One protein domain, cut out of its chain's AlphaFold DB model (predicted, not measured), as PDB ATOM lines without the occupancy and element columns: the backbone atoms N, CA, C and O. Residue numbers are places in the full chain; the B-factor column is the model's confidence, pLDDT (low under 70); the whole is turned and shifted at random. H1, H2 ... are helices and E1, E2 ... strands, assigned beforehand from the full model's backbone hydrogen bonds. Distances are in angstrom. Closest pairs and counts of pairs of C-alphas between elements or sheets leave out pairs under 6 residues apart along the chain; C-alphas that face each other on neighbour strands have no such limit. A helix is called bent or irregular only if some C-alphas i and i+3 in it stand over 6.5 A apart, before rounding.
ATOM      1  N   ASP A 372      13.986  -2.993  96.699       94.31
ATOM      2  CA  ASP A 372      13.710  -4.425  96.501       94.31
ATOM      3  C   ASP A 372      13.069  -5.110  97.713       94.31
ATOM      4  O   ASP A 372      12.192  -5.961  97.550       94.31
ATOM      5  N   PHE A 373      13.407  -4.684  98.936       93.19
ATOM      6  CA  PHE A 373      12.762  -5.214 100.142       93.19
ATOM      7  C   PHE A 373      11.247  -4.940 100.156       93.19
ATOM      8  O   PHE A 373      10.466  -5.784 100.594       93.19
ATOM      9  N   ALA A 374      10.815  -3.780  99.647       94.69
ATOM     10  CA  ALA A 374       9.403  -3.431  99.559       94.69
ATOM     11  C   ALA A 374       8.701  -4.286  98.495       94.69
ATOM     12  O   ALA A 374       7.616  -4.808  98.752       94.69
ATOM     13  N   LYS A 375       9.343  -4.499  97.337       93.75
ATOM     14  CA  LYS A 375       8.827  -5.381  96.273       93.75
ATOM     15  C   LYS A 375       8.612  -6.811  96.777       93.75
ATOM     16  O   LYS A 375       7.574  -7.402  96.491       93.75
ATOM     17  N   HIS A 376       9.541  -7.340  97.574       91.94
ATOM     18  CA  HIS A 376       9.414  -8.670  98.174       91.94
ATOM     19  C   HIS A 376       8.173  -8.787  99.078       91.94
ATOM     20  O   HIS A 376       7.397  -9.734  98.953       91.94
ATOM     21  N   TYR A 377       7.915  -7.791  99.933       95.19
ATOM     22  CA  TYR A 377       6.693  -7.771 100.745       95.19
ATOM     23  C   TYR A 377       5.417  -7.683  99.894       95.19
ATOM     24  O   TYR A 377       4.444  -8.385 100.169       95.19
ATOM     25  N   LEU A 378       5.418  -6.871  98.830       95.00
ATOM     26  CA  LEU A 378       4.271  -6.759  97.923       95.00
ATOM     27  C   LEU A 378       3.923  -8.097  97.251       95.00
ATOM     28  O   LEU A 378       2.744  -8.423  97.117       95.00
ATOM     29  N   GLN A 379       4.929  -8.899  96.887       92.62
ATOM     30  CA  GLN A 379       4.723 -10.252  96.354       92.62
ATOM     31  C   GLN A 379       4.076 -11.186  97.390       92.62
ATOM     32  O   GLN A 379       3.166 -11.944  97.053       92.62
ATOM     33  N   GLN A 380       4.495 -11.103  98.656       92.19
ATOM     34  CA  GLN A 380       3.891 -11.883  99.740       92.19
ATOM     35  C   GLN A 380       2.428 -11.476  99.989       92.19
ATOM     36  O   GLN A 380       1.552 -12.347 100.066       92.19
ATOM     37  N   ASP A 381       2.137 -10.170 100.049       94.88
ATOM     38  CA  ASP A 381       0.778  -9.638 100.254       94.88
ATOM     39  C   ASP A 381      -0.178 -10.024  99.114       94.88
ATOM     40  O   ASP A 381      -1.346 -10.331  99.366       94.88
ATOM     41  N   ALA A 382       0.312 -10.088  97.870       93.12
ATOM     42  CA  ALA A 382      -0.495 -10.430  96.696       93.12
ATOM     43  C   ALA A 382      -1.230 -11.775  96.846       93.12
ATOM     44  O   ALA A 382      -2.404 -11.886  96.489       93.12
ATOM     45  N   SER A 383      -0.582 -12.777  97.450       92.94
ATOM     46  CA  SER A 383      -1.202 -14.086  97.698       92.94
ATOM     47  C   SER A 383      -2.405 -14.002  98.651       92.94
ATOM     48  O   SER A 383      -3.419 -14.673  98.452       92.94
ATOM     49  N   ILE A 384      -2.330 -13.136  99.666       95.62
ATOM     50  CA  ILE A 384      -3.402 -12.938 100.645       95.62
ATOM     51  C   ILE A 384      -4.516 -12.084 100.042       95.62
ATOM     52  O   ILE A 384      -5.690 -12.369 100.265       95.62
ATOM     53  N   VAL A 385      -4.169 -11.075  99.238       96.62
ATOM     54  CA  VAL A 385      -5.127 -10.257  98.477       96.62
ATOM     55  C   VAL A 385      -6.069 -11.127  97.642       96.62
ATOM     56  O   VAL A 385      -7.281 -10.910  97.692       96.62
ATOM     57  N   LEU A 386      -5.550 -12.140  96.940       95.69
ATOM     58  CA  LEU A 386      -6.370 -13.072  96.155       95.69
ATOM     59  C   LEU A 386      -7.339 -13.870  97.040       95.69
ATOM     60  O   LEU A 386      -8.545 -13.847  96.802       95.69
ATOM     61  N   LYS A 387      -6.845 -14.474  98.131       97.19
ATOM     62  CA  LYS A 387      -7.696 -15.210  99.087       97.19
ATOM     63  C   LYS A 387      -8.793 -14.322  99.693       97.19
ATOM     64  O   LYS A 387      -9.916 -14.772  99.911       97.19
ATOM     65  N   VAL A 388      -8.473 -13.059  99.988       97.25
ATOM     66  CA  VAL A 388      -9.440 -12.082 100.506       97.25
ATOM     67  C   VAL A 388     -10.497 -11.767  99.449       97.25
ATOM     68  O   VAL A 388     -11.686 -11.784  99.764       97.25
ATOM     69  N   ARG A 389     -10.087 -11.525  98.199       95.81
ATOM     70  CA  ARG A 389     -10.993 -11.264  97.071       95.81
ATOM     71  C   ARG A 389     -12.006 -12.395  96.880       95.81
ATOM     72  O   ARG A 389     -13.198 -12.116  96.756       95.81
ATOM     73  N   ASP A 390     -11.558 -13.643  96.969       96.50
ATOM     74  CA  ASP A 390     -12.423 -14.821  96.844       96.50
ATOM     75  C   ASP A 390     -13.470 -14.913  97.965       96.50
ATOM     76  O   ASP A 390     -14.593 -15.357  97.728       96.50
ATOM     77  N   LEU A 391     -13.148 -14.454  99.183       96.19
ATOM     78  CA  LEU A 391     -14.099 -14.404 100.303       96.19
ATOM     79  C   LEU A 391     -15.068 -13.217 100.237       96.19
ATOM     80  O   LEU A 391     -16.187 -13.320 100.748       96.19
ATOM     81  N   VAL A 392     -14.680 -12.102  99.615       96.25
ATOM     82  CA  VAL A 392     -15.540 -10.912  99.482       96.25
ATOM     83  C   VAL A 392     -16.789 -11.218  98.652       96.25
ATOM     84  O   VAL A 392     -17.883 -10.774  99.002       96.25
ATOM     85  N   VAL A 393     -16.669 -12.016  97.586       95.12
ATOM     86  CA  VAL A 393     -17.795 -12.375  96.704       95.12
ATOM     87  C   VAL A 393     -18.951 -13.060  97.465       95.12
ATOM     88  O   VAL A 393     -20.076 -12.539  97.433       95.12
ATOM     89  N   PRO A 394     -18.742 -14.184  98.184       96.38
ATOM     90  CA  PRO A 394     -19.801 -14.820  98.962       96.38
ATOM     91  C   PRO A 394     -20.279 -13.963 100.143       96.38
ATOM     92  O   PRO A 394     -21.469 -14.008 100.458       96.38
ATOM     93  N   LEU A 395     -19.414 -13.147 100.765       95.00
ATOM     94  CA  LEU A 395     -19.819 -12.194 101.810       95.00
ATOM     95  C   LEU A 395     -20.829 -11.170 101.281       95.00
ATOM     96  O   LEU A 395     -21.924 -11.038 101.836       95.00
ATOM     97  N   LYS A 396     -20.506 -10.509 100.163       95.06
ATOM     98  CA  LYS A 396     -21.382  -9.528  99.510       95.06
ATOM     99  C   LYS A 396     -22.719 -10.154  99.123       95.06
ATOM    100  O   LYS A 396     -23.775  -9.596  99.428       95.06
ATOM    101  N   LYS A 397     -22.687 -11.354  98.529       95.62
ATOM    102  CA  LYS A 397     -23.899 -12.118  98.199       95.62
ATOM    103  C   LYS A 397     -24.742 -12.385  99.449       95.62
ATOM    104  O   LYS A 397     -25.945 -12.121  99.443       95.62
ATOM    105  N   ARG A 398     -24.123 -12.839 100.543       95.12
ATOM    106  CA  ARG A 398     -24.842 -13.168 101.779       95.12
ATOM    107  C   ARG A 398     -25.491 -11.944 102.417       95.12
ATOM    108  O   ARG A 398     -26.659 -12.013 102.791       95.12
ATOM    109  N   VAL A 399     -24.790 -10.813 102.500       92.25
ATOM    110  CA  VAL A 399     -25.359  -9.560 103.032       92.25
ATOM    111  C   VAL A 399     -26.579  -9.121 102.217       92.25
ATOM    112  O   VAL A 399     -27.605  -8.741 102.788       92.25
ATOM    113  N   GLN A 400     -26.519  -9.237 100.888       92.50
ATOM    114  CA  GLN A 400     -27.657  -8.931 100.020       92.50
ATOM    115  C   GLN A 400     -28.842  -9.884 100.235       92.50
ATOM    116  O   GLN A 400     -29.986  -9.427 100.278       92.50
ATOM    117  N   GLU A 401     -28.601 -11.188 100.401       93.94
ATOM    118  CA  GLU A 401     -29.648 -12.169 100.726       93.94
ATOM    119  C   GLU A 401     -30.344 -11.836 102.051       93.94
ATOM    120  O   GLU A 401     -31.574 -11.823 102.120       93.94
ATOM    121  N   LEU A 402     -29.573 -11.519 103.096       92.50
ATOM    122  CA  LEU A 402     -30.097 -11.166 104.418       92.50
ATOM    123  C   LEU A 402     -30.964  -9.902 104.383       92.50
ATOM    124  O   LEU A 402     -32.023  -9.863 105.018       92.50
ATOM    125  N   LYS A 403     -30.562  -8.911 103.577       89.81
ATOM    126  CA  LYS A 403     -31.309  -7.666 103.347       89.81
ATOM    127  C   LYS A 403     -32.613  -7.878 102.566       89.81
ATOM    128  O   LYS A 403     -33.564  -7.127 102.770       89.81
ATOM    129  N   LYS A 404     -32.677  -8.881 101.679       90.25
ATOM    130  CA  LYS A 404     -33.861  -9.193 100.847       90.25
ATOM    131  C   LYS A 404     -34.940 -10.012 101.569       90.25
ATOM    132  O   LYS A 404     -36.073 -10.057 101.091       90.25
ATOM    133  N   LYS A 405     -34.622 -10.652 102.701       88.56
ATOM    134  CA  LYS A 405     -35.605 -11.407 103.499       88.56
ATOM    135  C   LYS A 405     -36.713 -10.494 104.044       88.56
ATOM    136  O   LYS A 405     -36.512  -9.299 104.241       88.56
ATOM    137  N   LYS A 406     -37.894 -11.066 104.294       84.31
ATOM    138  CA  LYS A 406     -39.058 -10.371 104.865       84.31
ATOM    139  C   LYS A 406     -39.518 -11.110 106.135       84.31
ATOM    140  O   LYS A 406     -40.146 -12.155 105.997       84.31
ATOM    141  N   PRO A 407     -39.212 -10.611 107.350       82.81
ATOM    142  CA  PRO A 407     -38.450  -9.395 107.642       82.81
ATOM    143  C   PRO A 407     -36.942  -9.550 107.346       82.81
ATOM    144  O   PRO A 407     -36.431 -10.675 107.352       82.81
ATOM    145  N   PRO A 408     -36.215  -8.442 107.107       88.50
ATOM    146  CA  PRO A 408     -34.767  -8.480 106.928       88.50
ATOM    147  C   PRO A 408     -34.058  -9.070 108.151       88.50
ATOM    148  O   PRO A 408     -34.420  -8.768 109.292       88.50
ATOM    149  N   ILE A 409     -33.031  -9.894 107.924       91.38
ATOM    150  CA  ILE A 409     -32.278 -10.543 109.007       91.38
ATOM    151  C   ILE A 409     -30.980  -9.768 109.265       91.38
ATOM    152  O   ILE A 409     -30.190  -9.615 108.339       91.38
ATOM    153  N   PRO A 410     -30.712  -9.308 110.499       92.56
ATOM    154  CA  PRO A 410     -29.449  -8.653 110.830       92.56
ATOM    155  C   PRO A 410     -28.236  -9.584 110.631       92.56
ATOM    156  O   PRO A 410     -28.314 -10.744 111.053       92.56
ATOM    157  N   PRO A 411     -27.095  -9.096 110.105       93.88
ATOM    158  CA  PRO A 411     -25.905  -9.913 109.858       93.88
ATOM    159  C   PRO A 411     -25.407 -10.681 111.087       93.88
ATOM    160  O   PRO A 411     -25.161 -11.881 111.006       93.88
ATOM    161  N   PHE A 412     -25.365 -10.045 112.264       93.62
ATOM    162  CA  PHE A 412     -24.889 -10.684 113.501       93.62
ATOM    163  C   PHE A 412     -25.715 -11.905 113.955       93.62
ATOM    164  O   PHE A 412     -25.240 -12.727 114.746       93.62
ATOM    165  N   ARG A 413     -26.967 -12.025 113.488       94.25
ATOM    166  CA  ARG A 413     -27.845 -13.166 113.790       94.25
ATOM    167  C   ARG A 413     -27.643 -14.331 112.828       94.25
ATOM    168  O   ARG A 413     -28.050 -15.444 113.147       94.25
ATOM    169  N   ASP A 414     -27.019 -14.096 111.679       95.69
ATOM    170  CA  ASP A 414     -26.789 -15.120 110.674       95.69
ATOM    171  C   ASP A 414     -25.496 -15.895 110.956       95.69
ATOM    172  O   ASP A 414     -24.420 -15.321 111.124       95.69
ATOM    173  N   LYS A 415     -25.591 -17.228 111.020       95.69
ATOM    174  CA  LYS A 415     -24.424 -18.085 111.270       95.69
ATOM    175  C   LYS A 415     -23.447 -18.049 110.094       95.69
ATOM    176  O   LYS A 415     -22.260 -17.856 110.315       95.69
ATOM    177  N   THR A 416     -23.948 -18.155 108.862       96.19
ATOM    178  CA  THR A 416     -23.115 -18.153 107.650       96.19
ATOM    179  C   THR A 416     -22.310 -16.864 107.518       96.19
ATOM    180  O   THR A 416     -21.117 -16.922 107.246       96.19
ATOM    181  N   PHE A 417     -22.930 -15.708 107.764       95.38
ATOM    182  CA  PHE A 417     -22.239 -14.421 107.805       95.38
ATOM    183  C   PHE A 417     -21.097 -14.422 108.828       95.38
ATOM    184  O   PHE A 417     -19.968 -14.091 108.474       95.38
ATOM    185  N   LYS A 418     -21.364 -14.848 110.072       95.69
ATOM    186  CA  LYS A 418     -20.335 -14.928 111.123       95.69
ATOM    187  C   LYS A 418     -19.194 -15.873 110.749       95.69
ATOM    188  O   LYS A 418     -18.036 -15.526 110.955       95.69
ATOM    189  N   ASP A 419     -19.510 -17.028 110.172       96.88
ATOM    190  CA  ASP A 419     -18.512 -18.015 109.753       96.88
ATOM    191  C   ASP A 419     -17.635 -17.475 108.609       96.88
ATOM    192  O   ASP A 419     -16.418 -17.664 108.618       96.88
ATOM    193  N   LEU A 420     -18.226 -16.769 107.637       96.62
ATOM    194  CA  LEU A 420     -17.486 -16.110 106.555       96.62
ATOM    195  C   LEU A 420     -16.590 -14.986 107.091       96.62
ATOM    196  O   LEU A 420     -15.421 -14.911 106.717       96.62
ATOM    197  N   TYR A 421     -17.098 -14.159 108.008       95.56
ATOM    198  CA  TYR A 421     -16.310 -13.089 108.619       95.56
ATOM    199  C   TYR A 421     -15.188 -13.602 109.515       95.56
ATOM    200  O   TYR A 421     -14.117 -13.006 109.521       95.56
ATOM    201  N   ALA A 422     -15.374 -14.728 110.205       96.38
ATOM    202  CA  ALA A 422     -14.306 -15.369 110.968       96.38
ATOM    203  C   ALA A 422     -13.149 -15.828 110.058       96.38
ATOM    204  O   ALA A 422     -11.976 -15.672 110.408       96.38
ATOM    205  N   ARG A 423     -13.460 -16.354 108.861       97.56
ATOM    206  CA  ARG A 423     -12.444 -16.695 107.846       97.56
ATOM    207  C   ARG A 423     -11.764 -15.445 107.299       97.56
ATOM    208  O   ARG A 423     -10.542 -15.415 107.208       97.56
ATOM    209  N   TYR A 424     -12.543 -14.410 106.993       97.38
ATOM    210  CA  TYR A 424     -12.026 -13.127 106.524       97.38
ATOM    211  C   TYR A 424     -11.072 -12.497 107.547       97.38
ATOM    212  O   TYR A 424      -9.925 -12.202 107.222       97.38
ATOM    213  N   SER A 425     -11.485 -12.375 108.813       96.19
ATOM    214  CA  SER A 425     -10.651 -11.809 109.879       96.19
ATOM    215  C   SER A 425      -9.379 -12.621 110.116       96.19
ATOM    216  O   SER A 425      -8.348 -12.044 110.451       96.19
ATOM    217  N   LYS A 426      -9.426 -13.945 109.908       97.19
ATOM    218  CA  LYS A 426      -8.240 -14.806 109.981       97.19
ATOM    219  C   LYS A 426      -7.229 -14.470 108.880       97.19
ATOM    220  O   LYS A 426      -6.050 -14.364 109.191       97.19
ATOM    221  N   LEU A 427      -7.673 -14.244 107.639       97.56
ATOM    222  CA  LEU A 427      -6.783 -13.807 106.552       97.56
ATOM    223  C   LEU A 427      -6.183 -12.421 106.816       97.56
ATOM    224  O   LEU A 427      -5.006 -12.201 106.546       97.56
ATOM    225  N   ILE A 428      -6.958 -11.491 107.381       96.88
ATOM    226  CA  ILE A 428      -6.435 -10.170 107.762       96.88
ATOM    227  C   ILE A 428      -5.391 -10.293 108.885       96.88
ATOM    228  O   ILE A 428      -4.360  -9.624 108.842       96.88
ATOM    229  N   ALA A 429      -5.602 -11.183 109.859       95.81
ATOM    230  CA  ALA A 429      -4.612 -11.467 110.898       95.81
ATOM    231  C   ALA A 429      -3.345 -12.150 110.339       95.81
ATOM    232  O   ALA A 429      -2.237 -11.823 110.764       95.81
ATOM    233  N   GLU A 430      -3.491 -13.054 109.364       96.31
ATOM    234  CA  GLU A 430      -2.376 -13.656 108.618       96.31
ATOM    235  C   GLU A 430      -1.567 -12.571 107.895       96.31
ATOM    236  O   GLU A 430      -0.360 -12.474 108.112       96.31
ATOM    237  N   ARG A 431      -2.232 -11.671 107.152       96.44
ATOM    238  CA  ARG A 431      -1.598 -10.506 106.506       96.44
ATOM    239  C   ARG A 431      -0.821  -9.662 107.508       96.44
ATOM    240  O   ARG A 431       0.337  -9.331 107.264       96.44
ATOM    241  N   ARG A 432      -1.429  -9.343 108.653       95.06
ATOM    242  CA  ARG A 432      -0.769  -8.561 109.707       95.06
ATOM    243  C   ARG A 432       0.457  -9.280 110.268       95.06
ATOM    244  O   ARG A 432       1.462  -8.636 110.532       95.06
ATOM    245  N   THR A 433       0.402 -10.601 110.414       94.94
ATOM    246  CA  THR A 433       1.534 -11.407 110.901       94.94
ATOM    247  C   THR A 433       2.696 -11.409 109.906       94.94
ATOM    248  O   THR A 433       3.851 -11.239 110.305       94.94
ATOM    249  N   VAL A 434       2.397 -11.540 108.608       94.81
ATOM    250  CA  VAL A 434       3.389 -11.415 107.529       94.81
ATOM    251  C   VAL A 434       4.028 -10.027 107.559       94.81
ATOM    252  O   VAL A 434       5.253  -9.920 107.588       94.81
ATOM    253  N   PHE A 435       3.217  -8.971 107.659       95.12
ATOM    254  CA  PHE A 435       3.713  -7.599 107.763       95.12
ATOM    255  C   PHE A 435       4.602  -7.372 108.990       95.12
ATOM    256  O   PHE A 435       5.669  -6.781 108.866       95.12
ATOM    257  N   GLU A 436       4.211  -7.845 110.174       92.00
ATOM    258  CA  GLU A 436       5.033  -7.682 111.378       92.00
ATOM    259  C   GLU A 436       6.358  -8.446 111.274       92.00
ATOM    260  O   GLU A 436       7.388  -7.956 111.737       92.00
ATOM    261  N   THR A 437       6.368  -9.614 110.625       92.25
ATOM    262  CA  THR A 437       7.602 -10.366 110.342       92.25
ATOM    263  C   THR A 437       8.522  -9.571 109.415       92.25
ATOM    264  O   THR A 437       9.677  -9.332 109.765       92.25
ATOM    265  N   PHE A 438       7.982  -9.065 108.306       94.06
ATOM    266  CA  PHE A 438       8.678  -8.169 107.382       94.06
ATOM    267  C   PHE A 438       9.232  -6.919 108.091       94.06
ATOM    268  O   PHE A 438      10.420  -6.607 108.009       94.06
ATOM    269  N   LYS A 439       8.398  -6.226 108.870       91.06
ATOM    270  CA  LYS A 439       8.800  -5.044 109.637       91.06
ATOM    271  C   LYS A 439       9.935  -5.363 110.612       91.06
ATOM    272  O   LYS A 439      10.857  -4.567 110.753       91.06
ATOM    273  N   ASN A 440       9.894  -6.518 111.278       88.00
ATOM    274  CA  ASN A 440      10.940  -6.938 112.214       88.00
ATOM    275  C   ASN A 440      12.304  -7.149 111.550       88.00
ATOM    276  O   ASN A 440      13.327  -6.938 112.203       88.00
ATOM    277  N   GLU A 441      12.317  -7.567 110.288       90.31
ATOM    278  CA  GLU A 441      13.529  -7.821 109.516       90.31
ATOM    279  C   GLU A 441      14.180  -6.522 109.014       90.31
ATOM    280  O   GLU A 441      15.396  -6.321 109.156       90.31
ATOM    281  N   TYR A 442      13.368  -5.601 108.484       89.69
ATOM    282  CA  TYR A 442      13.864  -4.435 107.745       89.69
ATOM    283  C   TYR A 442      13.875  -3.114 108.522       89.69
ATOM    284  O   TYR A 442      14.622  -2.221 108.116       89.69
ATOM    285  N   SER A 443      13.125  -2.990 109.625       86.38
ATOM    286  CA  SER A 443      13.048  -1.756 110.423       86.38
ATOM    287  C   SER A 443      14.393  -1.381 111.051       86.38
ATOM    288  O   SER A 443      15.024  -2.202 111.726       86.38
ATOM    289  N   GLU A 444      14.829  -0.139 110.848       82.38
ATOM    290  CA  GLU A 444      16.092   0.392 111.371       82.38
ATOM    291  C   GLU A 444      15.884   1.070 112.721       82.38
ATOM    292  O   GLU A 444      16.645   0.807 113.655       82.38
ATOM    293  N   ASP A 445      14.787   1.807 112.886       75.88
ATOM    294  CA  ASP A 445      14.385   2.410 114.158       75.88
ATOM    295  C   ASP A 445      14.288   1.341 115.265       75.88
ATOM    296  O   ASP A 445      14.748   1.532 116.396       75.88
ATOM    297  N   LYS A 446      13.794   0.140 114.929       72.50
ATOM    298  CA  LYS A 446      13.726  -0.992 115.867       72.50
ATOM    299  C   LYS A 446      15.095  -1.605 116.188       72.50
ATOM    300  O   LYS A 446      15.297  -2.063 117.318       72.50
ATOM    301  N   LYS A 447      16.025  -1.647 115.226       76.69
ATOM    302  CA  LYS A 447      17.401  -2.143 115.432       76.69
ATOM    303  C   LYS A 447      18.184  -1.182 116.324       76.69
ATOM    304  O   LYS A 447      18.670  -1.607 117.374       76.69
ATOM    305  N   ASN A 448      18.154   0.110 115.998       71.62
ATOM    306  CA  ASN A 448      18.759   1.187 116.781       71.62
ATOM    307  C   ASN A 448      18.260   1.187 118.231       71.62
ATOM    308  O   ASN A 448      19.037   1.370 119.170       71.62
ATOM    309  N   LEU A 449      16.974   0.902 118.451       66.88
ATOM    310  CA  LEU A 449      16.410   0.815 119.796       66.88
ATOM    311  C   LEU A 449      16.867  -0.428 120.573       66.88
ATOM    312  O   LEU A 449      17.156  -0.334 121.770       66.88
ATOM    313  N   LYS A 450      16.960  -1.599 119.930       69.31
ATOM    314  CA  LYS A 450      17.536  -2.802 120.565       69.31
ATOM    315  C   LYS A 450      18.985  -2.562 120.987       69.31
ATOM    316  O   LYS A 450      19.387  -3.007 122.055       69.31
ATOM    317  N   GLU A 451      19.752  -1.834 120.188       69.56
ATOM    318  CA  GLU A 451      21.129  -1.465 120.521       69.56
ATOM    319  C   GLU A 451      21.196  -0.416 121.635       69.56
ATOM    320  O   GLU A 451      21.975  -0.566 122.574       69.56
ATOM    321  N   THR A 452      20.339   0.603 121.588       62.97
ATOM    322  CA  THR A 452      20.270   1.660 122.609       62.97
ATOM    323  C   THR A 452      19.836   1.101 123.966       62.97
ATOM    324  O   THR A 452      20.469   1.374 124.980       62.97
ATOM    325  N   SER A 453      18.818   0.237 124.004       61.88
ATOM    326  CA  SER A 453      18.370  -0.427 125.239       61.88
ATOM    327  C   SER A 453      19.417  -1.379 125.829       61.88
ATOM    328  O   SER A 453      19.557  -1.431 127.049       61.88
ATOM    329  N   PHE A 471       6.908   3.730 118.928       71.81
ATOM    330  CA  PHE A 471       8.089   4.596 118.951       71.81
ATOM    331  C   PHE A 471       7.995   5.628 117.822       71.81
ATOM    332  O   PHE A 471       7.294   5.364 116.842       71.81
ATOM    333  N   PRO A 472       8.654   6.797 117.942       82.81
ATOM    334  CA  PRO A 472       8.728   7.743 116.837       82.81
ATOM    335  C   PRO A 472       9.330   7.058 115.608       82.81
ATOM    336  O   PRO A 472      10.302   6.318 115.739       82.81
ATOM    337  N   ILE A 473       8.746   7.310 114.442       86.00
ATOM    338  CA  ILE A 473       9.253   6.857 113.150       86.00
ATOM    339  C   ILE A 473      10.071   8.010 112.579       86.00
ATOM    340  O   ILE A 473       9.525   9.087 112.327       86.00
ATOM    341  N   GLN A 474      11.374   7.802 112.421       85.69
ATOM    342  CA  GLN A 474      12.306   8.857 112.010       85.69
ATOM    343  C   GLN A 474      13.000   8.529 110.694       85.69
ATOM    344  O   GLN A 474      13.210   9.420 109.875       85.69
ATOM    345  N   ASN A 475      13.345   7.261 110.481       89.81
ATOM    346  CA  ASN A 475      14.052   6.834 109.284       89.81
ATOM    347  C   ASN A 475      13.111   6.777 108.070       89.81
ATOM    348  O   ASN A 475      12.046   6.166 108.139       89.81
ATOM    349  N   GLU A 476      13.518   7.343 106.928       90.25
ATOM    350  CA  GLU A 476      12.741   7.311 105.674       90.25
ATOM    351  C   GLU A 476      12.342   5.887 105.251       90.25
ATOM    352  O   GLU A 476      11.237   5.665 104.745       90.25
ATOM    353  N   LYS A 477      13.195   4.897 105.530       92.19
ATOM    354  CA  LYS A 477      12.893   3.480 105.315       92.19
ATOM    355  C   LYS A 477      11.738   2.998 106.190       92.19
ATOM    356  O   LYS A 477      10.849   2.307 105.698       92.19
ATOM    357  N   ASP A 478      11.717   3.372 107.468       92.31
ATOM    358  CA  ASP A 478      10.639   3.021 108.395       92.31
ATOM    359  C   ASP A 478       9.340   3.780 108.084       92.31
ATOM    360  O   ASP A 478       8.252   3.226 108.255       92.31
ATOM    361  N   VAL A 479       9.425   4.993 107.523       94.06
ATOM    362  CA  VAL A 479       8.252   5.701 106.985       94.06
ATOM    363  C   VAL A 479       7.659   4.950 105.784       94.06
ATOM    364  O   VAL A 479       6.436   4.843 105.666       94.06
ATOM    365  N   LEU A 480       8.493   4.383 104.903       95.62
ATOM    366  CA  LEU A 480       8.018   3.517 103.817       95.62
ATOM    367  C   LEU A 480       7.406   2.211 104.351       95.62
ATOM    368  O   LEU A 480       6.360   1.785 103.862       95.62
ATOM    369  N   ILE A 481       8.007   1.591 105.371       95.31
ATOM    370  CA  ILE A 481       7.450   0.396 106.026       95.31
ATOM    371  C   ILE A 481       6.073   0.698 106.640       95.31
ATOM    372  O   ILE A 481       5.152  -0.106 106.496       95.31
ATOM    373  N   ASP A 482       5.894   1.861 107.272       95.12
ATOM    374  CA  ASP A 482       4.587   2.316 107.766       95.12
ATOM    375  C   ASP A 482       3.571   2.493 106.628       95.12
ATOM    376  O   ASP A 482       2.430   2.045 106.746       95.12
ATOM    377  N   ALA A 483       3.982   3.070 105.493       96.38
ATOM    378  CA  ALA A 483       3.121   3.185 104.319       96.38
ATOM    379  C   ALA A 483       2.674   1.813 103.781       96.38
ATOM    380  O   ALA A 483       1.501   1.640 103.458       96.38
ATOM    381  N   LEU A 484       3.569   0.820 103.740       96.81
ATOM    382  CA  LEU A 484       3.251  -0.546 103.303       96.81
ATOM    383  C   LEU A 484       2.275  -1.269 104.247       96.81
ATOM    384  O   LEU A 484       1.461  -2.074 103.794       96.81
ATOM    385  N   GLY A 485       2.358  -1.009 105.552       94.62
ATOM    386  CA  GLY A 485       1.525  -1.682 106.552       94.62
ATOM    387  C   GLY A 485       0.165  -1.042 106.768       94.62
ATOM    388  O   GLY A 485      -0.845  -1.737 106.842       94.62
ATOM    389  N   GLU A 486       0.142   0.285 106.876       95.88
ATOM    390  CA  GLU A 486      -0.978   1.010 107.479       95.88
ATOM    391  C   GLU A 486      -1.848   1.748 106.443       95.88
ATOM    392  O   GLU A 486      -2.895   2.291 106.791       95.88
ATOM    393  N   LEU A 487      -1.469   1.762 105.153       97.44
ATOM    394  CA  LEU A 487      -2.204   2.497 104.110       97.44
ATOM    395  C   LEU A 487      -3.678   2.080 103.994       97.44
ATOM    396  O   LEU A 487      -4.535   2.944 103.822       97.44
ATOM    397  N   ARG A 488      -3.990   0.781 104.088       97.38
ATOM    398  CA  ARG A 488      -5.378   0.293 103.980       97.38
ATOM    399  C   ARG A 488      -6.246   0.781 105.135       97.38
ATOM    400  O   ARG A 488      -7.383   1.180 104.911       97.38
ATOM    401  N   ASP A 489      -5.700   0.784 106.344       97.38
ATOM    402  CA  ASP A 489      -6.416   1.195 107.548       97.38
ATOM    403  C   ASP A 489      -6.572   2.716 107.626       97.38
ATOM    404  O   ASP A 489      -7.679   3.216 107.844       97.38
ATOM    405  N   ALA A 490      -5.499   3.454 107.331       95.81
ATOM    406  CA  ALA A 490      -5.549   4.905 107.199       95.81
ATOM    407  C   ALA A 490      -6.509   5.336 106.076       95.81
ATOM    408  O   ALA A 490      -7.279   6.278 106.248       95.81
ATOM    409  N   GLY A 491      -6.489   4.636 104.938       96.19
ATOM    410  CA  GLY A 491      -7.393   4.873 103.813       96.19
ATOM    411  C   GLY A 491      -8.852   4.580 104.154       96.19
ATOM    412  O   GLY A 491      -9.723   5.379 103.829       96.19
ATOM    413  N   LEU A 492      -9.129   3.476 104.855       97.44
ATOM    414  CA  LEU A 492     -10.477   3.147 105.317       97.44
ATOM    415  C   LEU A 492     -11.033   4.249 106.218       97.44
ATOM    416  O   LEU A 492     -12.142   4.723 105.984       97.44
ATOM    417  N   GLU A 493     -10.266   4.664 107.227       95.12
ATOM    418  CA  GLU A 493     -10.640   5.759 108.121       95.12
ATOM    419  C   GLU A 493     -10.908   7.052 107.342       95.12
ATOM    420  O   GLU A 493     -11.957   7.670 107.524       95.12
ATOM    421  N   ASP A 494     -10.006   7.433 106.437       91.75
ATOM    422  CA  ASP A 494     -10.119   8.666 105.654       91.75
ATOM    423  C   ASP A 494     -11.331   8.680 104.706       91.75
ATOM    424  O   ASP A 494     -11.894   9.747 104.458       91.75
ATOM    425  N   LEU A 495     -11.755   7.519 104.196       92.88
ATOM    426  CA  LEU A 495     -12.922   7.399 103.317       92.88
ATOM    427  C   LEU A 495     -14.251   7.383 104.083       92.88
ATOM    428  O   LEU A 495     -15.261   7.856 103.560       92.88
ATOM    429  N   ILE A 496     -14.277   6.856 105.313       93.56
ATOM    430  CA  ILE A 496     -15.521   6.737 106.091       93.56
ATOM    431  C   ILE A 496     -15.751   7.890 107.072       93.56
ATOM    432  O   ILE A 496     -16.878   8.050 107.544       93.56
ATOM    433  N   VAL A 497     -14.720   8.670 107.404       91.50
ATOM    434  CA  VAL A 497     -14.797   9.771 108.374       91.50
ATOM    435  C   VAL A 497     -14.832  11.124 107.668       91.50
ATOM    436  O   VAL A 497     -13.926  11.491 106.926       91.50
ATOM    437  N   LEU A 498     -15.853  11.926 107.973       88.62
ATOM    438  CA  LEU A 498     -15.865  13.354 107.661       88.62
ATOM    439  C   LEU A 498     -15.211  14.126 108.806       88.62
ATOM    440  O   LEU A 498     -15.771  14.238 109.895       88.62
ATOM    441  N   ARG A 499     -14.013  14.656 108.553       85.94
ATOM    442  CA  ARG A 499     -13.240  15.458 109.512       85.94
ATOM    443  C   ARG A 499     -13.810  16.878 109.625       85.94
ATOM    444  O   ARG A 499     -14.188  17.458 108.609       85.94
ATOM    445  N   PHE A 500     -13.803  17.453 110.831       78.38
ATOM    446  CA  PHE A 500     -14.198  18.852 111.055       78.38
ATOM    447  C   PHE A 500     -13.222  19.817 110.360       78.38
ATOM    448  O   PHE A 500     -13.641  20.729 109.652       78.38
ATOM    449  N   SER A 501     -11.916  19.563 110.502       72.31
ATOM    450  CA  SER A 501     -10.837  20.315 109.852       72.31
ATOM    451  C   SER A 501      -9.802  19.380 109.227       72.31
ATOM    452  O   SER A 501      -9.451  18.351 109.812       72.31
ATOM    453  N   GLN A 502      -9.256  19.763 108.075       67.94
ATOM    454  CA  GLN A 502      -8.185  19.032 107.396       67.94
ATOM    455  C   GLN A 502      -6.838  19.676 107.740       67.94
ATOM    456  O   GLN A 502      -6.341  20.536 107.025       67.94
ATOM    457  N   ASN A 503      -6.285  19.305 108.898       60.94
ATOM    458  CA  ASN A 503      -4.982  19.802 109.336       60.94
ATOM    459  C   ASN A 503      -3.846  19.033 108.636       60.94
ATOM    460  O   ASN A 503      -3.868  17.800 108.581       60.94
ATOM    461  N   SER A 504      -2.850  19.760 108.130       54.50
ATOM    462  CA  SER A 504      -1.673  19.217 107.447       54.50
ATOM    463  C   SER A 504      -0.658  18.553 108.392       54.50
ATOM    464  O   SER A 504       0.163  17.748 107.960       54.50
ATOM    465  N   GLY A 505      -0.742  18.817 109.701       58.66
ATOM    466  CA  GLY A 505       0.174  18.257 110.707       58.66
ATOM    467  C   GLY A 505      -0.053  16.784 111.069       58.66
ATOM    468  O   GLY A 505       0.873  16.123 111.528       58.66
ATOM    469  N   ASN A 506      -1.242  16.225 110.808       74.12
ATOM    470  CA  ASN A 506      -1.669  14.949 111.403       74.12
ATOM    471  C   ASN A 506      -0.749  13.754 111.090       74.12
ATOM    472  O   ASN A 506      -0.569  12.880 111.935       74.12
ATOM    473  N   TYR A 507      -0.169  13.688 109.885       86.62
ATOM    474  CA  TYR A 507       0.758  12.601 109.549       86.62
ATOM    475  C   TYR A 507       2.143  12.816 110.169       86.62
ATOM    476  O   TYR A 507       2.749  11.866 110.653       86.62
ATOM    477  N   SER A 508       2.628  14.061 110.213       85.94
ATOM    478  CA  SER A 508       3.895  14.386 110.877       85.94
ATOM    479  C   SER A 508       3.821  14.099 112.378       85.94
ATOM    480  O   SER A 508       4.720  13.461 112.925       85.94
ATOM    481  N   ASP A 509       2.710  14.468 113.018       87.19
ATOM    482  CA  ASP A 509       2.450  14.170 114.426       87.19
ATOM    483  C   ASP A 509       2.357  12.661 114.676       87.19
ATOM    484  O   ASP A 509       2.939  12.168 115.640       87.19
ATOM    485  N   TYR A 510       1.712  11.904 113.780       90.19
ATOM    486  CA  TYR A 510       1.702  10.438 113.832       90.19
ATOM    487  C   TYR A 510       3.123   9.852 113.783       90.19
ATOM    488  O   TYR A 510       3.464   8.979 114.584       90.19
ATOM    489  N   LEU A 511       3.980  10.333 112.879       90.88
ATOM    490  CA  LEU A 511       5.361   9.850 112.784       90.88
ATOM    491  C   LEU A 511       6.164  10.226 114.038       90.88
ATOM    492  O   LEU A 511       6.887   9.393 114.581       90.88
ATOM    493  N   LYS A 512       5.994  11.446 114.552       90.69
ATOM    494  CA  LYS A 512       6.770  11.973 115.681       90.69
ATOM    495  C   LYS A 512       6.333  11.425 117.043       90.69
ATOM    496  O   LYS A 512       7.182  11.218 117.910       90.69
ATOM    497  N   TYR A 513       5.035  11.210 117.258       89.69
ATOM    498  CA  TYR A 513       4.475  10.926 118.579       89.69
ATOM    499  C   TYR A 513       3.865   9.514 118.669       89.69
ATOM    500  O   TYR A 513       2.780   9.258 118.147       89.69
ATOM    501  N   PRO A 514       4.476   8.601 119.449       88.06
ATOM    502  CA  PRO A 514       3.976   7.242 119.684       88.06
ATOM    503  C   PRO A 514       2.515   7.141 120.138       88.06
ATOM    504  O   PRO A 514       1.801   6.198 119.788       88.06
ATOM    505  N   LYS A 515       2.062   8.113 120.939       89.31
ATOM    506  CA  LYS A 515       0.684   8.168 121.440       89.31
ATOM    507  C   LYS A 515      -0.322   8.295 120.294       89.31
ATOM    508  O   LYS A 515      -1.315   7.576 120.297       89.31
ATOM    509  N   GLU A 516      -0.018   9.122 119.295       89.62
ATOM    510  CA  GLU A 516      -0.860   9.305 118.107       89.62
ATOM    511  C   GLU A 516      -0.916   8.039 117.246       89.62
ATOM    512  O   GLU A 516      -1.967   7.702 116.691       89.62
ATOM    513  N   GLN A 517       0.181   7.276 117.192       90.44
ATOM    514  CA  GLN A 517       0.204   5.980 116.509       90.44
ATOM    515  C   GLN A 517      -0.726   4.972 117.182       90.44
ATOM    516  O   GLN A 517      -1.534   4.333 116.510       90.44
ATOM    517  N   ASN A 518      -0.647   4.853 118.510       90.50
ATOM    518  CA  ASN A 518      -1.494   3.931 119.270       90.50
ATOM    519  C   ASN A 518      -2.968   4.311 119.171       90.50
ATOM    520  O   ASN A 518      -3.799   3.444 118.910       90.50
ATOM    521  N   LEU A 519      -3.277   5.603 119.300       90.75
ATOM    522  CA  LEU A 519      -4.628   6.132 119.128       90.75
ATOM    523  C   LEU A 519      -5.173   5.796 117.728       90.75
ATOM    524  O   LEU A 519      -6.322   5.383 117.590       90.75
ATOM    525  N   SER A 520      -4.344   5.930 116.687       91.88
ATOM    526  CA  SER A 520      -4.730   5.597 115.310       91.88
ATOM    527  C   SER A 520      -4.996   4.105 115.130       91.88
ATOM    528  O   SER A 520      -6.038   3.729 114.600       91.88
ATOM    529  N   LYS A 521      -4.130   3.243 115.665       92.44
ATOM    530  CA  LYS A 521      -4.326   1.786 115.625       92.44
ATOM    531  C   LYS A 521      -5.563   1.336 116.396       92.44
ATOM    532  O   LYS A 521      -6.297   0.469 115.926       92.44
ATOM    533  N   GLU A 522      -5.825   1.936 117.555       93.75
ATOM    534  CA  GLU A 522      -7.036   1.677 118.338       93.75
ATOM    535  C   GLU A 522      -8.300   2.069 117.557       93.75
ATOM    536  O   GLU A 522      -9.265   1.297 117.517       93.75
ATOM    537  N   ARG A 523      -8.278   3.221 116.869       94.62
ATOM    538  CA  ARG A 523      -9.359   3.645 115.967       94.62
ATOM    539  C   ARG A 523      -9.572   2.652 114.835       94.62
ATOM    540  O   ARG A 523     -10.690   2.170 114.668       94.62
ATOM    541  N   TRP A 524      -8.526   2.301 114.092       95.56
ATOM    542  CA  TRP A 524      -8.624   1.384 112.952       95.56
ATOM    543  C   TRP A 524      -9.149   0.009 113.362       95.56
ATOM    544  O   TRP A 524     -10.051  -0.538 112.721       95.56
ATOM    545  N   LYS A 525      -8.665  -0.513 114.493       95.88
ATOM    546  CA  LYS A 525      -9.177  -1.748 115.086       95.88
ATOM    547  C   LYS A 525     -10.663  -1.632 115.428       95.88
ATOM    548  O   LYS A 525     -11.442  -2.498 115.038       95.88
ATOM    549  N   SER A 526     -11.070  -0.548 116.089       96.62
ATOM    550  CA  SER A 526     -12.468  -0.314 116.472       96.62
ATOM    551  C   SER A 526     -13.398  -0.168 115.259       96.62
ATOM    552  O   SER A 526     -14.527  -0.662 115.286       96.62
ATOM    553  N   ILE A 527     -12.928   0.458 114.173       97.25
ATOM    554  CA  ILE A 527     -13.648   0.551 112.893       97.25
ATOM    555  C   ILE A 527     -13.877  -0.848 112.314       97.25
ATOM    556  O   ILE A 527     -15.011  -1.205 111.985       97.25
ATOM    557  N   ARG A 528     -12.821  -1.666 112.219       96.75
ATOM    558  CA  ARG A 528     -12.919  -3.036 111.700       96.75
ATOM    559  C   ARG A 528     -13.836  -3.902 112.556       96.75
ATOM    560  O   ARG A 528     -14.698  -4.586 112.016       96.75
ATOM    561  N   GLU A 529     -13.713  -3.842 113.879       95.75
ATOM    562  CA  GLU A 529     -14.578  -4.587 114.802       95.75
ATOM    563  C   GLU A 529     -16.051  -4.186 114.674       95.75
ATOM    564  O   GLU A 529     -16.931  -5.051 114.672       95.75
ATOM    565  N   TRP A 530     -16.334  -2.891 114.512       96.31
ATOM    566  CA  TRP A 530     -17.686  -2.408 114.245       96.31
ATOM    567  C   TRP A 530     -18.261  -3.036 112.971       96.31
ATOM    568  O   TRP A 530     -19.367  -3.587 113.024       96.31
ATOM    569  N   ILE A 531     -17.487  -3.049 111.879       96.50
ATOM    570  CA  ILE A 531     -17.870  -3.677 110.607       96.50
ATOM    571  C   ILE A 531     -18.090  -5.185 110.786       96.50
ATOM    572  O   ILE A 531     -19.183  -5.682 110.516       96.50
ATOM    573  N   TYR A 532     -17.104  -5.906 111.321       94.94
ATOM    574  CA  TYR A 532     -17.138  -7.368 111.464       94.94
ATOM    575  C   TYR A 532     -18.273  -7.848 112.361       94.94
ATOM    576  O   TYR A 532     -18.875  -8.893 112.116       94.94
ATOM    577  N   SER A 533     -18.570  -7.096 113.423       93.94
ATOM    578  CA  SER A 533     -19.599  -7.490 114.377       93.94
ATOM    579  C   SER A 533     -20.986  -7.547 113.740       93.94
ATOM    580  O   SER A 533     -21.826  -8.328 114.190       93.94
ATOM    581  N   GLY A 534     -21.250  -6.691 112.741       92.25
ATOM    582  CA  GLY A 534     -22.566  -6.528 112.127       92.25
ATOM    583  C   GLY A 534     -23.686  -6.246 113.135       92.25
ATOM    584  O   GLY A 534     -24.840  -6.558 112.851       92.25
ATOM    585  N   LYS A 535     -23.361  -5.743 114.339       93.12
ATOM    586  CA  LYS A 535     -24.317  -5.548 115.448       93.12
ATOM    587  C   LYS A 535     -25.150  -4.276 115.302       93.12
ATOM    588  O   LYS A 535     -26.240  -4.208 115.862       93.12
ATOM    589  N   SER A 536     -24.655  -3.288 114.559       92.62
ATOM    590  CA  SER A 536     -25.315  -1.999 114.337       92.62
ATOM    591  C   SER A 536     -24.986  -1.447 112.948       92.62
ATOM    592  O   SER A 536     -23.849  -1.578 112.495       92.62
ATOM    593  N   GLU A 537     -25.956  -0.794 112.296       91.69
ATOM    594  CA  GLU A 537     -25.716  -0.028 111.059       91.69
ATOM    595  C   GLU A 537     -25.013   1.310 111.302       91.69
ATOM    596  O   GLU A 537     -24.383   1.855 110.399       91.69
ATOM    597  N   THR A 538     -25.102   1.841 112.517       92.31
ATOM    598  CA  THR A 538     -24.482   3.109 112.913       92.31
ATOM    599  C   THR A 538     -23.291   2.864 113.838       92.31
ATOM    600  O   THR A 538     -23.291   1.855 114.561       92.31
ATOM    601  N   PRO A 539     -22.295   3.767 113.860       92.12
ATOM    602  CA  PRO A 539     -21.127   3.656 114.735       92.12
ATOM    603  C   PRO A 539     -21.529   3.566 116.213       92.12
ATOM    604  O   PRO A 539     -22.490   4.201 116.658       92.12
ATOM    605  N   THR A 540     -20.782   2.773 116.985       91.81
ATOM    606  CA  THR A 540     -21.009   2.618 118.429       91.81
ATOM    607  C   THR A 540     -20.609   3.889 119.192       91.81
ATOM    608  O   THR A 540     -19.735   4.626 118.731       91.81
ATOM    609  N   PRO A 541     -21.169   4.154 120.390       90.69
ATOM    610  CA  PRO A 541     -20.756   5.303 121.203       90.69
ATOM    611  C   PRO A 541     -19.257   5.315 121.533       90.69
ATOM    612  O   PRO A 541     -18.659   6.379 121.632       90.69
ATOM    613  N   GLN A 542     -18.644   4.138 121.687       91.19
ATOM    614  CA  GLN A 542     -17.201   4.001 121.900       91.19
ATOM    615  C   GLN A 542     -16.409   4.436 120.663       91.19
ATOM    616  O   GLN A 542     -15.489   5.237 120.788       91.19
ATOM    617  N   LEU A 543     -16.813   3.988 119.469       92.50
ATOM    618  CA  LEU A 543     -16.166   4.392 118.220       92.50
ATOM    619  C   LEU A 543     -16.296   5.903 117.977       92.50
ATOM    620  O   LEU A 543     -15.320   6.544 117.604       92.50
ATOM    621  N   LYS A 544     -17.471   6.485 118.257       90.94
ATOM    622  CA  LYS A 544     -17.675   7.941 118.170       90.94
ATOM    623  C   LYS A 544     -16.709   8.712 119.076       90.94
ATOM    624  O   LYS A 544     -16.129   9.692 118.636       90.94
ATOM    625  N   LYS A 545     -16.480   8.245 120.308       90.94
ATOM    626  CA  LYS A 545     -15.531   8.883 121.242       90.94
ATOM    627  C   LYS A 545     -14.087   8.852 120.745       90.94
ATOM    628  O   LYS A 545     -13.353   9.800 120.994       90.94
ATOM    629  N   LEU A 546     -13.681   7.777 120.067       90.81
ATOM    630  CA  LEU A 546     -12.331   7.668 119.517       90.81
ATOM    631  C   LEU A 546     -12.119   8.600 118.311       90.81
ATOM    632  O   LEU A 546     -11.000   9.045 118.075       90.81
ATOM    633  N   ILE A 547     -13.179   8.928 117.567       89.00
ATOM    634  CA  ILE A 547     -13.145   9.846 116.420       89.00
ATOM    635  C   ILE A 547     -13.589  11.239 116.888       89.00
ATOM    636  O   ILE A 547     -14.646  11.735 116.526       89.00
ATOM    637  N   SER A 548     -12.778  11.887 117.723       84.06
ATOM    638  CA  SER A 548     -13.103  13.206 118.294       84.06
ATOM    639  C   SER A 548     -12.949  14.378 117.314       84.06
ATOM    640  O   SER A 548     -13.422  15.478 117.583       84.06
ATOM    641  N   TYR A 549     -12.285  14.163 116.177       84.50
ATOM    642  CA  TYR A 549     -11.983  15.189 115.171       84.50
ATOM    643  C   TYR A 549     -12.934  15.169 113.963       84.50
ATOM    644  O   TYR A 549     -12.700  15.875 112.976       84.50
ATOM    645  N   GLY A 550     -13.972  14.335 113.988       88.50
ATOM    646  CA  GLY A 550     -14.917  14.203 112.886       88.50
ATOM    647  C   GLY A 550     -16.090  13.296 113.227       88.50
ATOM    648  O   GLY A 550     -16.281  12.909 114.373       88.50
ATOM    649  N   ILE A 551     -16.858  12.922 112.208       90.19
ATOM    650  CA  ILE A 551     -17.960  11.966 112.336       90.19
ATOM    651  C   ILE A 551     -17.818  10.841 111.314       90.19
ATOM    652  O   ILE A 551     -17.313  11.044 110.209       90.19
ATOM    653  N   VAL A 552     -18.311   9.650 111.648       91.56
ATOM    654  CA  VAL A 552     -18.449   8.571 110.661       91.56
ATOM    655  C   VAL A 552     -19.628   8.905 109.749       91.56
ATOM    656  O   VAL A 552     -20.765   9.020 110.205       91.56
ATOM    657  N   SER A 553     -19.353   9.067 108.460       90.12
ATOM    658  CA  SER A 553     -20.297   9.544 107.441       90.12
ATOM    659  C   SER A 553     -20.881   8.443 106.559       90.12
ATOM    660  O   SER A 553     -21.636   8.702 105.611       90.12
ATOM    661  N   HIS A 554     -20.530   7.202 106.876       92.94
ATOM    662  CA  HIS A 554     -20.975   6.014 106.176       92.94
ATOM    663  C   HIS A 554     -21.695   5.069 107.136       92.94
ATOM    664  O   HIS A 554     -21.326   4.948 108.306       92.94
ATOM    665  N   SER A 555     -22.740   4.398 106.647       93.25
ATOM    666  CA  SER A 555     -23.312   3.272 107.396       93.25
ATOM    667  C   SER A 555     -22.323   2.113 107.445       93.25
ATOM    668  O   SER A 555     -21.369   2.056 106.668       93.25
ATOM    669  N   ARG A 556     -22.567   1.145 108.325       95.06
ATOM    670  CA  ARG A 556     -21.722  -0.043 108.424       95.06
ATOM    671  C   ARG A 556     -21.673  -0.811 107.103       95.06
ATOM    672  O   ARG A 556     -20.590  -1.239 106.739       95.06
ATOM    673  N   VAL A 557     -22.786  -0.942 106.367       92.50
ATOM    674  CA  VAL A 557     -22.787  -1.555 105.014       92.50
ATOM    675  C   VAL A 557     -21.912  -0.777 104.033       92.50
ATOM    676  O   VAL A 557     -21.163  -1.376 103.274       92.50
ATOM    677  N   GLU A 558     -21.995   0.552 104.030       94.50
ATOM    678  CA  GLU A 558     -21.186   1.367 103.116       94.50
ATOM    679  C   GLU A 558     -19.688   1.279 103.468       94.50
ATOM    680  O   GLU A 558     -18.845   1.107 102.591       94.50
ATOM    681  N   ALA A 559     -19.353   1.336 104.761       96.88
ATOM    682  CA  ALA A 559     -17.986   1.160 105.249       96.88
ATOM    683  C   ALA A 559     -17.443  -0.252 104.965       96.88
ATOM    684  O   ALA A 559     -16.264  -0.417 104.671       96.88
ATOM    685  N   GLU A 560     -18.306  -1.267 105.026       96.75
ATOM    686  CA  GLU A 560     -18.003  -2.659 104.692       96.75
ATOM    687  C   GLU A 560     -17.631  -2.828 103.211       96.75
ATOM    688  O   GLU A 560     -16.649  -3.501 102.901       96.75
ATOM    689  N   GLU A 561     -18.342  -2.164 102.297       96.38
ATOM    690  CA  GLU A 561     -17.996  -2.166 100.870       96.38
ATOM    691  C   GLU A 561     -16.646  -1.484 100.599       96.38
ATOM    692  O   GLU A 561     -15.832  -2.017  99.839       96.38
ATOM    693  N   ILE A 562     -16.377  -0.351 101.258       97.50
ATOM    694  CA  ILE A 562     -15.082   0.346 101.174       97.50
ATOM    695  C   ILE A 562     -13.960  -0.555 101.702       97.50
ATOM    696  O   ILE A 562     -12.928  -0.707 101.050       97.50
ATOM    697  N   LEU A 563     -14.177  -1.194 102.853       97.88
ATOM    698  CA  LEU A 563     -13.222  -2.115 103.456       97.88
ATOM    699  C   LEU A 563     -12.869  -3.261 102.504       97.88
ATOM    700  O   LEU A 563     -11.693  -3.529 102.260       97.88
ATOM    701  N   TRP A 564     -13.880  -3.927 101.944       97.31
ATOM    702  CA  TRP A 564     -13.669  -5.017 100.997       97.31
ATOM    703  C   TRP A 564     -12.893  -4.564  99.766       97.31
ATOM    704  O   TRP A 564     -11.997  -5.282  99.324       97.31
ATOM    705  N   ASN A 565     -13.197  -3.380  99.236       96.75
ATOM    706  CA  ASN A 565     -12.486  -2.811  98.097       96.75
ATOM    707  C   ASN A 565     -10.990  -2.599  98.401       96.75
ATOM    708  O   ASN A 565     -10.145  -2.967  97.592       96.75
ATOM    709  N   LEU A 566     -10.648  -2.071  99.580       97.56
ATOM    710  CA  LEU A 566      -9.252  -1.834  99.972       97.56
ATOM    711  C   LEU A 566      -8.495  -3.134 100.294       97.56
ATOM    712  O   LEU A 566      -7.348  -3.316  99.884       97.56
ATOM    713  N   ASP A 567      -9.124  -4.064 101.014       97.56
ATOM    714  CA  ASP A 567      -8.458  -5.290 101.465       97.56
ATOM    715  C   ASP A 567      -8.281  -6.334 100.348       97.56
ATOM    716  O   ASP A 567      -7.397  -7.190 100.466       97.56
ATOM    717  N   SER A 568      -9.085  -6.265  99.279       96.31
ATOM    718  CA  SER A 568      -9.036  -7.178  98.120       96.31
ATOM    719  C   SER A 568      -8.260  -6.634  96.909       96.31
ATOM    720  O   SER A 568      -8.196  -7.294  95.863       96.31
ATOM    721  N   LYS A 569      -7.629  -5.462  97.050       96.19
ATOM    722  CA  LYS A 569      -6.732  -4.868  96.051       96.19
ATOM    723  C   LYS A 569      -5.271  -4.926  96.493       96.19
ATOM    724  O   LYS A 569      -5.003  -4.859  97.695       96.19
ATOM    725  N   PRO A 570      -4.317  -5.046  95.552       96.44
ATOM    726  CA  PRO A 570      -2.899  -4.867  95.850       96.44
ATOM    727  C   PRO A 570      -2.617  -3.422  96.288       96.44
ATOM    728  O   PRO A 570      -3.383  -2.511  95.976       96.44
ATOM    729  N   LEU A 571      -1.520  -3.201  97.021       96.00
ATOM    730  CA  LEU A 571      -1.150  -1.855  97.477       96.00
ATOM    731  C   LEU A 571      -0.775  -0.926  96.319       96.00
ATOM    732  O   LEU A 571      -1.128   0.253  96.351       96.00
ATOM    733  N   ILE A 572      -0.083  -1.468  95.316       94.38
ATOM    734  CA  ILE A 572       0.293  -0.768  94.091       94.38
ATOM    735  C   ILE A 572       0.459  -1.755  92.930       94.38
ATOM    736  O   ILE A 572       1.027  -2.832  93.124       94.38
TER     737      ILE A 572
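This is residues 372 to 453 and 471 to 572 of the 722 residues of the protein "HAMP domain protein" of Leptospira kirschneri str. 200801925 (UniProt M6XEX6). A long helical hairpin, H1 and H2, runs along one side of an elongated body, with shorter helices beneath it: H8 packs on H1, the first arm of the bent helix H4 lies near one end of the hairpin, and H6 runs under H2. Beyond these, on the side away from the hairpin, sit the short helices H5 and H7 and a tiny two-strand sheet, while H3 turns aside at one end of the body. The printed part has 184 residues, with eight named helices and two named strands in the order H1 H2 H3 H4 E1 H5 H6 H7 E2 H8; the sheet E1 - E2 is antiparallel and the class is mostly helix. It is compact, with a radius of gyration of the C-alphas of 17.9 A, and spans 62 by 38 by 28 A.

H1, residues 372 to 404, begins with C-alpha 372 at (13.710, -4.425, 96.501), is 48.0 A long and has a kink of 31 degrees near residue 384. H2, residues 415 to 442, is 40.8 A long, and H3, residues 444 to 453, is 14.1 A. H4, residues 476 to 496, was assigned as one helix by its hydrogen bonds but is bent: C-alphas 485 and 488 are 7.6 A apart. Its arms are H4a, residues 476 to 485, 14.4 A, and H4b, residues 488 to 496, 12.2 A, at a steep tilt of 66 degrees. E1 is residues 497 to 499 and H5 residues 506 to 512. H6, residues 514 to 533, is 28.3 A long and begins with C-alpha 514 at (3.976, 7.242, 119.684). H7 is residues 541 to 546 and E2 residues 550 to 552. H8, residues 556 to 567, is 15.9 A long and ends with C-alpha 567 at (-8.458, -5.290, 101.465).

H1, H2 and H4a form an up-and-down bundle, each running against the one before it in the chain. H1 and H2 are a hairpin and touch at a shallow tilt of 13 degrees, their closest C-alphas those of Leu 395 and Leu 420, 6.6 A apart. Residues 432 to 439 of H2 only just touch H4a, with 3 pairs of C-alphas within 8 A, closest Phe 435 and Gly 485 at 6.4 A. H3 also only just touches H4a with 3 such pairs, closest Glu 444 and Asp 478 at 6.7 A. Residues 385 to 392 of H1 touch H8, closest C-alphas Val 392 and Trp 564 at 6.4 A. H8 touches H4b, closest C-alphas Arg 488 and Leu 566 at 6.0 A. H6 touches H4b, closest C-alphas Asp 489 and Trp 524 at 5.8 A, and H8, closest Ile 531 and Arg 556 at 5.7 A. H5 and H6 touch only at the corner, Tyr 510 and Glu 516 having the closest C-alphas, at 5.1 A. H6 and H7 are a hairpin, closest C-alphas Arg 523 and Leu 546 at 6.1 A. E1 and E2 are antiparallel, with N 498 and O 551 at 2.8 A and N 551 and O 498 at 2.9 A, within hydrogen-bond range. H1 and H6 are apart. Every O i to N i+4 pair is within hydrogen-bond range in H2, H3, H4a, H4b, H5, H6, H7 and H8, and 25 of 29 are in H1.

The C-alphas of Lys 406 and Thr 452 are the two farthest apart, at 63.1 A. Residues 454 to 470 are cut out, and C-alphas 453 and 471 are 13.1 A apart across the cut. Of the links printed whole, none is long. The mean pLDDT of the printed part is 91.0; residues 449 to 453 and 502 to 505 are under 70.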